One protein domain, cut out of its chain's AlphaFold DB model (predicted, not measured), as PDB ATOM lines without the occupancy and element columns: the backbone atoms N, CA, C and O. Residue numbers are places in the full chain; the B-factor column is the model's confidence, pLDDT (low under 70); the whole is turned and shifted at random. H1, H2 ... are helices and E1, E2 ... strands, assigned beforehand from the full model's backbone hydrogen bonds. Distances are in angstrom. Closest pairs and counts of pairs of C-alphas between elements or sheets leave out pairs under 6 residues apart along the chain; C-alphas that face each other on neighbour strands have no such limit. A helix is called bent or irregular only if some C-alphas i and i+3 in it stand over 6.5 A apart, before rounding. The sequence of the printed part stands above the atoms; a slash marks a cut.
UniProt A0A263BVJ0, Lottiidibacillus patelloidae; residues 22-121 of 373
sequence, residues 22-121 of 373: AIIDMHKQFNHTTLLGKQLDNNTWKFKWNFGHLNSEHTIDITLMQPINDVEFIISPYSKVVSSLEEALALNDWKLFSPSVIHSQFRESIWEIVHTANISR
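Overview. This is residues 22 to 121 of the 373 residues of a protein of Lottiidibacillus patelloidae (UniProt A0A263BVJ0). A twisted wall of four antiparallel strands has the short helix H1 over one face, H2 grazing it, and residues 57 to 72 sticking out as a wide loop. The 100 printed residues hold two named helices and four named strands, E1, E2, E3, H1, E4, H2; the sheet runs E3, E2, E1, E4. The class is mixed, with 49 residues in named elements; the whole is loose, radius of gyration of the C-alphas 16.0 A, spanning 47 by 38 by 24 A.

Along the chain. Find C-alpha 22 at (-7.349, -19.104, -41.990), where E1 runs to 28. E2, 31 to 39, covers 26.2 A and E3, 45 to 53, 25.8 A. H1 is 85 to 90, E4 98 to 102; H2, 104 to 116, ends at (-24.362, -14.414, -57.081).

Arrangement. E1, E2 and E3 form a meander, each the antiparallel neighbour of the one before, in two hairpins: see N 33 and O 26, 3.0 A, and N 36 and O 48, 2.8 A. E4 is antiparallel to E1, with N 25 and O 101 at 2.9 A. H1 is on the sheet, height 8.9 A; the closest C-alphas of E3 and H1, Phe 47 and Ala 88, are 6.2 A apart. H2 only grazes the sheet and is irregular, C-alphas 105 and 108 being 7.8 A apart. Each O i to N i+4 pair is within hydrogen-bond range in H1, 5 of 9 in H2.

Size, cuts and confidence. C-alphas 66 and 116 are farthest apart, 49.0 A. The printed part has no cut; the link E3 to H1 is long, and pLDDT is under 70 at residues 30 and 52 to 79.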
ATOM      1  N   ALA A  22      -6.730 -20.153 -41.189       90.75
ATOM      2  CA  ALA A  22      -7.349 -19.104 -41.990       90.75
ATOM      3  C   ALA A  22      -8.262 -19.726 -43.055       90.75
ATOM      4  O   ALA A  22      -7.782 -20.346 -44.000       90.75
ATOM      5  N   ILE A  23      -9.574 -19.526 -42.916       94.31
ATOM      6  CA  ILE A  23     -10.573 -19.924 -43.915       94.31
ATOM      7  C   ILE A  23     -10.609 -18.919 -45.053       94.31
ATOM      8  O   ILE A  23     -10.579 -19.295 -46.224       94.31
ATOM      9  N   ILE A  24     -10.652 -17.640 -44.690       93.44
ATOM     10  CA  ILE A  24     -10.589 -16.526 -45.625       93.44
ATOM     11  C   ILE A  24      -9.643 -15.503 -45.036       93.44
ATOM     12  O   ILE A  24      -9.899 -14.989 -43.950       93.44
ATOM     13  N   ASP A  25      -8.585 -15.185 -45.762       91.00
ATOM     14  CA  ASP A  25      -7.736 -14.052 -45.446       91.00
ATOM     15  C   ASP A  25      -7.975 -12.927 -46.445       91.00
ATOM     16  O   ASP A  25      -8.082 -13.179 -47.651       91.00
ATOM     17  N   MET A  26      -8.132 -11.697 -45.957       90.94
ATOM     18  CA  MET A  26      -8.520 -10.569 -46.798       90.94
ATOM     19  C   MET A  26      -7.924  -9.247 -46.334       90.94
ATOM     20  O   MET A  26      -7.661  -9.012 -45.156       90.94
ATOM     21  N   HIS A  27      -7.815  -8.325 -47.286       86.31
ATOM     22  CA  HIS A  27      -7.340  -6.969 -47.055       86.31
ATOM     23  C   HIS A  27      -8.262  -5.933 -47.707       86.31
ATOM     24  O   HIS A  27      -8.840  -6.141 -48.782       86.31
ATOM     25  N   LYS A  28      -8.381  -4.776 -47.055       80.50
ATOM     26  CA  LYS A  28      -8.992  -3.564 -47.609       80.50
ATOM     27  C   LYS A  28      -8.186  -2.365 -47.133       80.50
ATOM     28  O   LYS A  28      -8.302  -1.961 -45.981       80.50
ATOM     29  N   GLN A  29      -7.391  -1.788 -48.034       77.56
ATOM     30  CA  GLN A  29      -6.442  -0.717 -47.706       77.56
ATOM     31  C   GLN A  29      -5.515  -1.142 -46.552       77.56
ATOM     32  O   GLN A  29      -4.759  -2.092 -46.724       77.56
ATOM     33  N   PHE A  30      -5.600  -0.478 -45.396       67.12
ATOM     34  CA  PHE A  30      -4.793  -0.747 -44.201       67.12
ATOM     35  C   PHE A  30      -5.427  -1.761 -43.238       67.12
ATOM     36  O   PHE A  30      -4.801  -2.139 -42.253       67.12
ATOM     37  N   ASN A  31      -6.655  -2.213 -43.509       74.25
ATOM     38  CA  ASN A  31      -7.351  -3.168 -42.654       74.25
ATOM     39  C   ASN A  31      -7.137  -4.594 -43.153       74.25
ATOM     40  O   ASN A  31      -7.343  -4.894 -44.338       74.25
ATOM     41  N   HIS A  32      -6.780  -5.468 -42.220       82.94
ATOM     42  CA  HIS A  32      -6.636  -6.899 -42.431       82.94
ATOM     43  C   HIS A  32      -7.749  -7.618 -41.671       82.94
ATOM     44  O   HIS A  32      -8.002  -7.330 -40.502       82.94
ATOM     45  N   THR A  33      -8.457  -8.513 -42.349       86.62
ATOM     46  CA  THR A  33      -9.578  -9.240 -41.758       86.62
ATOM     47  C   THR A  33      -9.476 -10.700 -42.157       86.62
ATOM     48  O   THR A  33      -9.461 -11.018 -43.347       86.62
ATOM     49  N   THR A  34      -9.487 -11.588 -41.167       90.06
ATOM     50  CA  THR A  34      -9.380 -13.032 -41.380       90.06
ATOM     51  C   THR A  34     -10.578 -13.745 -40.767       90.06
ATOM     52  O   THR A  34     -10.886 -13.564 -39.590       90.06
ATOM     53  N   LEU A  35     -11.247 -14.597 -41.538       92.12
ATOM     54  CA  LEU A  35     -12.152 -15.604 -40.996       92.12
ATOM     55  C   LEU A  35     -11.319 -16.818 -40.593       92.12
ATOM     56  O   LEU A  35     -10.713 -17.461 -41.448       92.12
ATOM     57  N   LEU A  36     -11.300 -17.131 -39.304       92.94
ATOM     58  CA  LEU A  36     -10.626 -18.305 -38.766       92.94
ATOM     59  C   LEU A  36     -11.611 -19.466 -38.621       92.94
ATOM     60  O   LEU A  36     -12.776 -19.259 -38.278       92.94
ATOM     61  N   GLY A  37     -11.119 -20.682 -38.822       93.44
ATOM     62  CA  GLY A  37     -11.859 -21.927 -38.672       93.44
ATOM     63  C   GLY A  37     -11.058 -22.940 -37.867       93.44
ATOM     64  O   GLY A  37      -9.841 -22.988 -37.975       93.44
ATOM     65  N   LYS A  38     -11.728 -23.732 -37.038       93.50
ATOM     66  CA  LYS A  38     -11.122 -24.832 -36.285       93.50
ATOM     67  C   LYS A  38     -11.902 -26.106 -36.549       93.50
ATOM     68  O   LYS A  38     -13.089 -26.169 -36.217       93.50
ATOM     69  N   GLN A  39     -11.231 -27.095 -37.129       94.19
ATOM     70  CA  GLN A  39     -11.787 -28.429 -37.298       94.19
ATOM     71  C   GLN A  39     -11.767 -29.164 -35.953       94.19
ATOM     72  O   GLN A  39     -10.797 -29.090 -35.197       94.19
ATOM     73  N   LEU A  40     -12.869 -29.831 -35.636       91.69
ATOM     74  CA  LEU A  40     -13.033 -30.668 -34.453       91.69
ATOM     75  C   LEU A  40     -12.860 -32.145 -34.832       91.69
ATOM     76  O   LEU A  40     -13.029 -32.515 -35.993       91.69
ATOM     77  N   ASP A  41     -12.613 -33.004 -33.842       90.50
ATOM     78  CA  ASP A  41     -12.353 -34.443 -34.040       90.50
ATOM     79  C   ASP A  41     -13.501 -35.192 -34.742       90.50
ATOM     80  O   ASP A  41     -13.300 -36.227 -35.371       90.50
ATOM     81  N   ASN A  42     -14.724 -34.660 -34.667       91.06
ATOM     82  CA  ASN A  42     -15.904 -35.189 -35.353       91.06
ATOM     83  C   ASN A  42     -16.067 -34.657 -36.795       91.06
ATOM     84  O   ASN A  42     -17.158 -34.750 -37.356       91.06
ATOM     85  N   ASN A  43     -15.022 -34.055 -37.374       87.56
ATOM     86  CA  ASN A  43     -15.007 -33.393 -38.683       87.56
ATOM     87  C   ASN A  43     -15.951 -32.184 -38.833       87.56
ATOM     88  O   ASN A  43     -16.156 -31.705 -39.949       87.56
ATOM     89  N   THR A  44     -16.504 -31.652 -37.739       92.44
ATOM     90  CA  THR A  44     -17.261 -30.388 -37.769       92.44
ATOM     91  C   THR A  44     -16.342 -29.188 -37.574       92.44
ATOM     92  O   THR A  44     -15.219 -29.324 -37.091       92.44
ATOM     93  N   TRP A  45     -16.812 -27.998 -37.949       95.06
ATOM     94  CA  TRP A  45     -16.021 -26.771 -37.889       95.06
ATOM     95  C   TRP A  45     -16.635 -25.739 -36.943       95.06
ATOM     96  O   TRP A  45     -17.853 -25.603 -36.830       95.06
ATOM     97  N   LYS A  46     -15.769 -24.975 -36.279       94.06
ATOM     98  CA  LYS A  46     -16.118 -23.728 -35.586       94.06
ATOM     99  C   LYS A  46     -15.464 -22.563 -36.305       94.06
ATOM    100  O   LYS A  46     -14.347 -22.709 -36.786       94.06
ATOM    101  N   PHE A  47     -16.121 -21.409 -36.326       93.25
ATOM    102  CA  PHE A  47     -15.651 -20.229 -37.052       93.25
ATOM    103  C   PHE A  47     -15.654 -18.988 -36.162       93.25
ATOM    104  O   PHE A  47     -16.510 -18.861 -35.286       93.25
ATOM    105  N   LYS A  48     -14.714 -18.065 -36.389       90.44
ATOM    106  CA  LYS A  48     -14.699 -16.736 -35.758       90.44
ATOM    107  C   LYS A  48     -13.971 -15.719 -36.632       90.44
ATOM    108  O   LYS A  48     -13.002 -16.058 -37.305       90.44
ATOM    109  N   TRP A  49     -14.399 -14.463 -36.587       89.06
ATOM    110  CA  TRP A  49     -13.703 -13.365 -37.261       89.06
ATOM    111  C   TRP A  49     -12.530 -12.843 -36.433       89.06
ATOM    112  O   TRP A  49     -12.652 -12.673 -35.230       89.06
ATOM    113  N   ASN A  50     -11.411 -12.538 -37.074       86.00
ATOM    114  CA  ASN A  50     -10.302 -11.808 -36.480       86.00
ATOM    115  C   ASN A  50     -10.077 -10.517 -37.275       86.00
ATOM    116  O   ASN A  50      -9.953 -10.561 -38.500       86.00
ATOM    117  N   PHE A  51     -10.043  -9.380 -36.585       78.88
ATOM    118  CA  PHE A  51      -9.865  -8.063 -37.198       78.88
ATOM    119  C   PHE A  51      -8.498  -7.514 -36.793       78.88
ATOM    120  O   PHE A  51      -8.279  -7.187 -35.629       78.88
ATOM    121  N   GLY A  52      -7.577  -7.433 -37.750       64.12
ATOM    122  CA  GLY A  52      -6.280  -6.798 -37.577       64.12
ATOM    123  C   GLY A  52      -6.377  -5.300 -37.856       64.12
ATOM    124  O   GLY A  52      -6.506  -4.885 -39.011       64.12
ATOM    125  N   HIS A  53      -6.278  -4.480 -36.811       50.31
ATOM    126  CA  HIS A  53      -5.954  -3.063 -36.964       50.31
ATOM    127  C   HIS A  53      -4.430  -2.923 -37.067       50.31
ATOM    128  O   HIS A  53      -3.720  -3.106 -36.080       50.31
ATOM    129  N   LEU A  54      -3.911  -2.595 -38.253       40.22
ATOM    130  CA  LEU A  54      -2.550  -2.070 -38.367       40.22
ATOM    131  C   LEU A  54      -2.592  -0.605 -37.925       40.22
ATOM    132  O   LEU A  54      -2.948   0.273 -38.708       40.22
ATOM    133  N   ASN A  55      -2.260  -0.339 -36.660       34.19
ATOM    134  CA  ASN A  55      -2.004   1.024 -36.203       34.19
ATOM    135  C   ASN A  55      -0.819   1.587 -37.000       34.19
ATOM    136  O   ASN A  55       0.325   1.157 -36.839       34.19
ATOM    137  N   SER A  56      -1.100   2.545 -37.877       32.19
ATOM    138  CA  SER A  56      -0.113   3.282 -38.654       32.19
ATOM    139  C   SER A  56       0.634   4.289 -37.776       32.19
ATOM    140  O   SER A  56       0.445   5.485 -37.961       32.19
ATOM    141  N   GLU A  57       1.448   3.836 -36.814       31.78
ATOM    142  CA  GLU A  57       2.405   4.740 -36.145       31.78
ATOM    143  C   GLU A  57       3.622   4.104 -35.448       31.78
ATOM    144  O   GLU A  57       4.484   4.836 -34.967       31.78
ATOM    145  N   HIS A  58       3.805   2.779 -35.450       31.50
ATOM    146  CA  HIS A  58       5.032   2.176 -34.908       31.50
ATOM    147  C   HIS A  58       5.723   1.282 -35.939       31.50
ATOM    148  O   HIS A  58       5.438   0.094 -36.072       31.50
ATOM    149  N   THR A  59       6.679   1.862 -36.667       27.38
ATOM    150  CA  THR A  59       7.801   1.117 -37.249       27.38
ATOM    151  C   THR A  59       8.553   0.426 -36.115       27.38
ATOM    152  O   THR A  59       9.361   1.053 -35.432       27.38
ATOM    153  N   ILE A  60       8.270  -0.857 -35.892       28.88
ATOM    154  CA  ILE A  60       9.104  -1.707 -35.045       28.88
ATOM    155  C   ILE A  60      10.304  -2.124 -35.895       28.88
ATOM    156  O   ILE A  60      10.184  -2.880 -36.858       28.88
ATOM    157  N   ASP A  61      11.455  -1.560 -35.548       25.19
ATOM    158  CA  ASP A  61      12.767  -1.908 -36.075       25.19
ATOM    159  C   ASP A  61      13.091  -3.368 -35.692       25.19
ATOM    160  O   ASP A  61      13.230  -3.703 -34.514       25.19
ATOM    161  N   ILE A  62      13.162  -4.268 -36.679       30.09
ATOM    162  CA  ILE A  62      13.286  -5.733 -36.500       30.09
ATOM    163  C   ILE A  62      14.748  -6.137 -36.203       30.09
ATOM    164  O   ILE A  62      15.229  -7.179 -36.646       30.09
ATOM    165  N   THR A  63      15.487  -5.319 -35.454       26.77
ATOM    166  CA  THR A  63      16.925  -5.540 -35.204       26.77
ATOM    167  C   THR A  63      17.253  -5.893 -33.749       26.77
ATOM    168  O   THR A  63      18.422  -5.960 -33.376       26.77
ATOM    169  N   LEU A  64      16.258  -6.198 -32.912       26.41
ATOM    170  CA  LEU A  64      16.494  -6.665 -31.543       26.41
ATOM    171  C   LEU A  64      15.764  -7.983 -31.279       26.41
ATOM    172  O   LEU A  64      14.578  -8.025 -30.966       26.41
ATOM    173  N   MET A  65      16.521  -9.077 -31.397       34.69
ATOM    174  CA  MET A  65      16.171 -10.372 -30.821       34.69
ATOM    175  C   MET A  65      16.077 -10.241 -29.296       34.69
ATOM    176  O   MET A  65      17.095 -10.271 -28.606       34.69
ATOM    177  N   GLN A  66      14.858 -10.158 -28.772       25.75
ATOM    178  CA  GLN A  66      14.514 -10.672 -27.448       25.75
ATOM    179  C   GLN A  66      13.157 -11.381 -27.527       25.75
ATOM    180  O   GLN A  66      12.311 -10.978 -28.328       25.75
ATOM    181  N   PRO A  67      12.942 -12.457 -26.750       29.80
ATOM    182  CA  PRO A  67      11.672 -13.164 -26.738       29.80
ATOM    183  C   PRO A  67      10.653 -12.287 -26.008       29.80
ATOM    184  O   PRO A  67      10.581 -12.277 -24.782       29.80
ATOM    185  N   ILE A  68       9.898 -11.498 -26.767       29.22
ATOM    186  CA  ILE A  68       8.769 -10.739 -26.238       29.22
ATOM    187  C   ILE A  68       7.619 -11.734 -26.086       29.22
ATOM    188  O   ILE A  68       6.968 -12.099 -27.060       29.22
ATOM    189  N   ASN A  69       7.415 -12.200 -24.855       30.06
ATOM    190  CA  ASN A  69       6.287 -13.052 -24.478       30.06
ATOM    191  C   ASN A  69       4.951 -12.300 -24.400       30.06
ATOM    192  O   ASN A  69       3.929 -12.948 -24.235       30.06
ATOM    193  N   ASP A  70       4.925 -10.983 -24.593       29.83
ATOM    194  CA  ASP A  70       3.707 -10.182 -24.480       29.83
ATOM    195  C   ASP A  70       3.618  -9.185 -25.640       29.83
ATOM    196  O   ASP A  70       3.952  -8.007 -25.521       29.83
ATOM    197  N   VAL A  71       3.174  -9.662 -26.803       30.42
ATOM    198  CA  VAL A  71       2.448  -8.805 -27.746       30.42
ATOM    199  C   VAL A  71       1.017  -9.309 -27.732       30.42
ATOM    200  O   VAL A  71       0.638 -10.183 -28.514       30.42
ATOM    201  N   GLU A  72       0.222  -8.776 -26.805       26.28
ATOM    202  CA  GLU A  72      -1.226  -8.771 -26.958       26.28
ATOM    203  C   GLU A  72      -1.531  -8.010 -28.253       26.28
ATOM    204  O   GLU A  72      -1.685  -6.789 -28.283       26.28
ATOM    205  N   PHE A  73      -1.610  -8.745 -29.366       34.38
ATOM    206  CA  PHE A  73      -2.512  -8.351 -30.433       34.38
ATOM    207  C   PHE A  73      -3.839  -8.078 -29.741       34.38
ATOM    208  O   PHE A  73      -4.365  -8.964 -29.067       34.38
ATOM    209  N   ILE A  74      -4.343  -6.854 -29.861       31.34
ATOM    210  CA  ILE A  74      -5.666  -6.482 -29.373       31.34
ATOM    211  C   ILE A  74      -6.662  -7.311 -30.192       31.34
ATOM    212  O   ILE A  74      -7.153  -6.892 -31.238       31.34
ATOM    213  N   ILE A  75      -6.896  -8.548 -29.753       37.34
ATOM    214  CA  ILE A  75      -7.969  -9.408 -30.216       37.34
ATOM    215  C   ILE A  75      -9.215  -8.667 -29.769       37.34
ATOM    216  O   ILE A  75      -9.484  -8.582 -28.572       37.34
ATOM    217  N   SER A  76      -9.951  -8.084 -30.715       38.97
ATOM    218  CA  SER A  76     -11.267  -7.533 -30.411       38.97
ATOM    219  C   SER A  76     -12.064  -8.598 -29.638       38.97
ATOM    220  O   SER A  76     -12.289  -9.687 -30.180       38.97
ATOM    221  N   PRO A  77     -12.482  -8.340 -28.386       37.06
ATOM    222  CA  PRO A  77     -13.075  -9.348 -27.502       37.06
ATOM    223  C   PRO A  77     -14.481  -9.821 -27.933       37.06
ATOM    224  O   PRO A  77     -15.163 -10.509 -27.180       37.06
ATOM    225  N   TYR A  78     -14.917  -9.504 -29.159       47.56
ATOM    226  CA  TYR A  78     -16.270  -9.752 -29.665       47.56
ATOM    227  C   TYR A  78     -16.334 -10.580 -30.955       47.56
ATOM    228  O   TYR A  78     -17.308 -10.492 -31.704       47.56
ATOM    229  N   SER A  79     -15.350 -11.438 -31.241       62.03
ATOM    230  CA  SER A  79     -15.523 -12.417 -32.319       62.03
ATOM    231  C   SER A  79     -16.431 -13.566 -31.861       62.03
ATOM    232  O   SER A  79     -15.957 -14.552 -31.291       62.03
ATOM    233  N   LYS A  80     -17.746 -13.445 -32.086       81.44
ATOM    234  CA  LYS A  80     -18.713 -14.528 -31.842       81.44
ATOM    235  C   LYS A  80     -18.217 -15.815 -32.519       81.44
ATOM    236  O   LYS A  80     -18.020 -15.832 -33.733       81.44
ATOM    237  N   VAL A  81     -18.015 -16.877 -31.733       88.19
ATOM    238  CA  VAL A  81     -17.708 -18.209 -32.269       88.19
ATOM    239  C   VAL A  81     -19.011 -18.860 -32.714       88.19
ATOM    240  O   VAL A  81     -19.946 -18.984 -31.925       88.19
ATOM    241  N   VAL A  82     -19.059 -19.290 -33.968       90.56
ATOM    242  CA  VAL A  82     -20.244 -19.885 -34.596       90.56
ATOM    243  C   VAL A  82     -19.941 -21.284 -35.122       90.56
ATOM    244  O   VAL A  82     -18.776 -21.683 -35.210       90.56
ATOM    245  N   SER A  83     -20.985 -22.062 -35.411       90.81
ATOM    246  CA  SER A  83     -20.853 -23.496 -35.745       90.81
ATOM    247  C   SER A  83     -21.073 -23.823 -37.219       90.81
ATOM    248  O   SER A  83     -20.931 -24.979 -37.601       90.81
ATOM    249  N   SER A  84     -21.431 -22.834 -38.039       92.88
ATOM    250  CA  SER A  84     -21.580 -22.999 -39.483       92.88
ATOM    251  C   SER A  84     -20.885 -21.865 -40.231       92.88
ATOM    252  O   SER A  84     -20.710 -20.761 -39.700       92.88
ATOM    253  N   LEU A  85     -20.469 -22.154 -41.466       91.31
ATOM    254  CA  LEU A  85     -19.840 -21.164 -42.332       91.31
ATOM    255  C   LEU A  85     -20.849 -20.080 -42.728       91.31
ATOM    256  O   LEU A  85     -20.495 -18.905 -42.738       91.31
ATOM    257  N   GLU A  86     -22.108 -20.439 -42.994       91.19
ATOM    258  CA  GLU A  86     -23.152 -19.476 -43.363       91.19
ATOM    259  C   GLU A  86     -23.384 -18.452 -42.251       91.19
ATOM    260  O   GLU A  86     -23.424 -17.250 -42.524       91.19
ATOM    261  N   GLU A  87     -23.471 -18.906 -40.993       89.56
ATOM    262  CA  GLU A  87     -23.606 -18.006 -39.846       89.56
ATOM    263  C   GLU A  87     -22.397 -17.070 -39.761       89.56
ATOM    264  O   GLU A  87     -22.563 -15.870 -39.563       89.56
ATOM    265  N   ALA A  88     -21.181 -17.585 -39.977       88.75
ATOM    266  CA  ALA A  88     -19.967 -16.774 -39.930       88.75
ATOM    267  C   ALA A  88     -19.939 -15.703 -41.029       88.75
ATOM    268  O   ALA A  88     -19.619 -14.541 -40.764       88.75
ATOM    269  N   LEU A  89     -20.291 -16.081 -42.257       89.69
ATOM    270  CA  LEU A  89     -20.285 -15.202 -43.425       89.69
ATOM    271  C   LEU A  89     -21.412 -14.159 -43.393       89.69
ATOM    272  O   LEU A  89     -21.277 -13.134 -44.061       89.69
ATOM    273  N   ALA A  90     -22.479 -14.379 -42.621       86.44
ATOM    274  CA  ALA A  90     -23.563 -13.414 -42.418       86.44
ATOM    275  C   ALA A  90     -23.195 -12.271 -41.451       86.44
ATOM    276  O   ALA A  90     -23.849 -11.231 -41.454       86.44
ATOM    277  N   LEU A  91     -22.148 -12.435 -40.635       80.38
ATOM    278  CA  LEU A  91     -21.750 -11.444 -39.625       80.38
ATOM    279  C   LEU A  91     -20.987 -10.238 -40.198       80.38
ATOM    280  O   LEU A  91     -20.707  -9.297 -39.456       80.38
ATOM    281  N   ASN A  92     -20.593 -10.260 -41.476       75.31
ATOM    282  CA  ASN A  92     -19.799  -9.186 -42.077       75.31
ATOM    283  C   ASN A  92     -19.979  -9.096 -43.601       75.31
ATOM    284  O   ASN A  92     -20.183 -10.102 -44.275       75.31
ATOM    285  N   ASP A  93     -19.772  -7.912 -44.176       82.00
ATOM    286  CA  ASP A  93     -19.707  -7.698 -45.627       82.00
ATOM    287  C   ASP A  93     -18.302  -7.968 -46.195       82.00
ATOM    288  O   ASP A  93     -17.688  -7.159 -46.900       82.00
ATOM    289  N   TRP A  94     -17.798  -9.171 -45.920       87.50
ATOM    290  CA  TRP A  94     -16.476  -9.662 -46.331       87.50
ATOM    291  C   TRP A  94     -16.243  -9.612 -47.849       87.50
ATOM    292  O   TRP A  94     -15.131  -9.378 -48.314       87.50
ATOM    293  N   LYS A  95     -17.313  -9.736 -48.639       89.56
ATOM    294  CA  LYS A  95     -17.291  -9.707 -50.111       89.56
ATOM    295  C   LYS A  95     -16.719  -8.405 -50.680       89.56
ATOM    296  O   LYS A  95     -16.315  -8.372 -51.839       89.56
ATOM    297  N   LEU A  96     -16.700  -7.324 -49.890       85.44
ATOM    298  CA  LEU A  96     -16.157  -6.023 -50.287       85.44
ATOM    299  C   LEU A  96     -14.628  -5.921 -50.154       85.44
ATOM    300  O   LEU A  96     -14.043  -4.945 -50.634       85.44
ATOM    301  N   PHE A  97     -13.990  -6.900 -49.514       88.94
ATOM    302  CA  PHE A  97     -12.543  -6.976 -49.348       88.94
ATOM    303  C   PHE A  97     -11.893  -7.709 -50.533       88.94
ATOM    304  O   PHE A  97     -12.575  -8.311 -51.367       88.94
ATOM    305  N   SER A  98     -10.565  -7.613 -50.641       89.06
ATOM    306  CA  SER A  98      -9.786  -8.400 -51.603       89.06
ATOM    307  C   SER A  98      -9.225  -9.638 -50.898       89.06
ATOM    308  O   SER A  98      -8.536  -9.476 -49.889       89.06
ATOM    309  N   PRO A  99      -9.503 -10.856 -51.389       93.25
ATOM    310  CA  PRO A  99      -8.968 -12.067 -50.783       93.25
ATOM    311  C   PRO A  99      -7.471 -12.208 -51.070       93.25
ATOM    312  O   PRO A  99      -7.008 -11.914 -52.173       93.25
ATOM    313  N   SER A 100      -6.724 -12.668 -50.071       88.00
ATOM    314  CA  SER A 100      -5.327 -13.104 -50.177       88.00
ATOM    315  C   SER A 100      -5.221 -14.627 -50.133       88.00
ATOM    316  O   SER A 100      -4.464 -15.209 -50.908       88.00
ATOM    317  N   VAL A 101      -5.996 -15.281 -49.264       87.38
ATOM    318  CA  VAL A 101      -5.994 -16.740 -49.097       87.38
ATOM    319  C   VAL A 101      -7.419 -17.238 -48.919       87.38
ATOM    320  O   VAL A 101      -8.210 -16.636 -48.195       87.38
ATOM    321  N   ILE A 102      -7.734 -18.366 -49.556       94.12
ATOM    322  CA  ILE A 102      -8.970 -19.110 -49.319       94.12
ATOM    323  C   ILE A 102      -8.619 -20.574 -49.084       94.12
ATOM    324  O   ILE A 102      -7.980 -21.223 -49.924       94.12
ATOM    325  N   HIS A 103      -9.049 -21.082 -47.933       94.56
ATOM    326  CA  HIS A 103      -8.846 -22.466 -47.540       94.56
ATOM    327  C   HIS A 103      -9.516 -23.417 -48.534       94.56
ATOM    328  O   HIS A 103     -10.672 -23.223 -48.915       94.56
ATOM    329  N   SER A 104      -8.791 -24.457 -48.954       93.75
ATOM    330  CA  SER A 104      -9.177 -25.320 -50.078       93.75
ATOM    331  C   SER A 104     -10.561 -25.947 -49.918       93.75
ATOM    332  O   SER A 104     -11.345 -25.917 -50.862       93.75
ATOM    333  N   GLN A 105     -10.886 -26.421 -48.712       94.69
ATOM    334  CA  GLN A 105     -12.167 -27.063 -48.392       94.69
ATOM    335  C   GLN A 105     -13.396 -26.155 -48.579       94.69
ATOM    336  O   GLN A 105     -14.501 -26.661 -48.734       94.69
ATOM    337  N   PHE A 106     -13.225 -24.830 -48.575       95.75
ATOM    338  CA  PHE A 106     -14.341 -23.878 -48.585       95.75
ATOM    339  C   PHE A 106     -14.441 -23.058 -49.877       95.75
ATOM    340  O   PHE A 106     -15.335 -22.222 -49.998       95.75
ATOM    341  N   ARG A 107     -13.552 -23.284 -50.855       95.12
ATOM    342  CA  ARG A 107     -13.475 -22.496 -52.100       95.12
ATOM    343  C   ARG A 107     -14.782 -22.483 -52.883       95.12
ATOM    344  O   ARG A 107     -15.209 -21.408 -53.296       95.12
ATOM    345  N   GLU A 108     -15.411 -23.646 -53.053       94.31
ATOM    346  CA  GLU A 108     -16.678 -23.776 -53.780       94.31
ATOM    347  C   GLU A 108     -17.811 -23.055 -53.050       94.31
ATOM    348  O   GLU A 108     -18.448 -22.180 -53.627       94.31
ATOM    349  N   SER A 109     -17.999 -23.322 -51.753       94.31
ATOM    350  CA  SER A 109     -19.038 -22.666 -50.947       94.31
ATOM    351  C   SER A 109     -18.883 -21.142 -50.913       94.31
ATOM    352  O   SER A 109     -19.867 -20.409 -50.980       94.31
ATOM    353  N   ILE A 110     -17.643 -20.649 -50.837       95.19
ATOM    354  CA  ILE A 110     -17.347 -19.213 -50.889       95.19
ATOM    355  C   ILE A 110     -17.656 -18.652 -52.277       95.19
ATOM    356  O   ILE A 110     -18.277 -17.593 -52.378       95.19
ATOM    357  N   TRP A 111     -17.254 -19.349 -53.341       94.25
ATOM    358  CA  TRP A 111     -17.524 -18.910 -54.705       94.25
ATOM    359  C   TRP A 111     -19.024 -18.844 -55.004       94.25
ATOM    360  O   TRP A 111     -19.456 -17.840 -55.566       94.25
ATOM    361  N   GLU A 112     -19.818 -19.825 -54.558       92.94
ATOM    362  CA  GLU A 112     -21.288 -19.843 -54.697       92.94
ATOM    363  C   GLU A 112     -21.954 -18.563 -54.175       92.94
ATOM    364  O   GLU A 112     -22.862 -17.989 -54.785       92.94
ATOM    365  N   ILE A 113     -21.429 -18.044 -53.067       92.50
ATOM    366  CA  ILE A 113     -21.913 -16.802 -52.471       92.50
ATOM    367  C   ILE A 113     -21.405 -15.581 -53.249       92.50
ATOM    368  O   ILE A 113     -22.135 -14.605 -53.420       92.50
ATOM    369  N   VAL A 114     -20.152 -15.591 -53.713       92.25
ATOM    370  CA  VAL A 114     -19.563 -14.437 -54.410       92.25
ATOM    371  C   VAL A 114     -20.109 -14.264 -55.827       92.25
ATOM    372  O   VAL A 114     -20.352 -13.127 -56.241       92.25
ATOM    373  N   HIS A 115     -20.299 -15.345 -56.589       89.81
ATOM    374  CA  HIS A 115     -20.708 -15.239 -57.995       89.81
ATOM    375  C   HIS A 115     -22.122 -14.667 -58.137       89.81
ATOM    376  O   HIS A 115     -22.361 -13.859 -59.039       89.81
ATOM    377  N   THR A 116     -23.000 -14.963 -57.174       89.56
ATOM    378  CA  THR A 116     -24.362 -14.414 -57.081       89.56
ATOM    379  C   THR A 116     -24.423 -13.034 -56.423       89.56
ATOM    380  O   THR A 116     -25.427 -12.331 -56.554       89.56
ATOM    381  N   ALA A 117     -23.360 -12.601 -55.741       89.50
ATOM    382  CA  ALA A 117     -23.356 -11.328 -55.036       89.50
ATOM    383  C   ALA A 117     -23.388 -10.123 -55.989       89.50
ATOM    384  O   ALA A 117     -22.741 -10.096 -57.043       89.50
ATOM    385  N   ASN A 118     -24.078  -9.068 -55.552       89.88
ATOM    386  CA  ASN A 118     -24.096  -7.774 -56.227       89.88
ATOM    387  C   ASN A 118     -22.818  -6.967 -55.917       89.88
ATOM    388  O   ASN A 118     -22.831  -6.011 -55.144       89.88
ATOM    389  N   ILE A 119     -21.691  -7.405 -56.479       89.69
ATOM    390  CA  ILE A 119     -20.389  -6.725 -56.416       89.69
ATOM    391  C   ILE A 119     -19.823  -6.544 -57.830       89.69
ATOM    392  O   ILE A 119     -20.238  -7.231 -58.763       89.69
ATOM    393  N   SER A 120     -18.856  -5.634 -57.989       90.06
ATOM    394  CA  SER A 120     -18.266  -5.343 -59.302       90.06
ATOM    395  C   SER A 120     -17.571  -6.564 -59.920       90.06
ATOM    396  O   SER A 120     -17.058  -7.433 -59.203       90.06
ATOM    397  N   ARG A 121     -17.519  -6.616 -61.258       90.19
ATOM    398  CA  ARG A 121     -16.885  -7.711 -62.013       90.19
ATOM    399  C   ARG A 121     -15.412  -7.875 -61.630       90.19
ATOM    400  O   ARG A 121     -14.962  -8.990 -61.391       90.19
TER     401      ARG A 121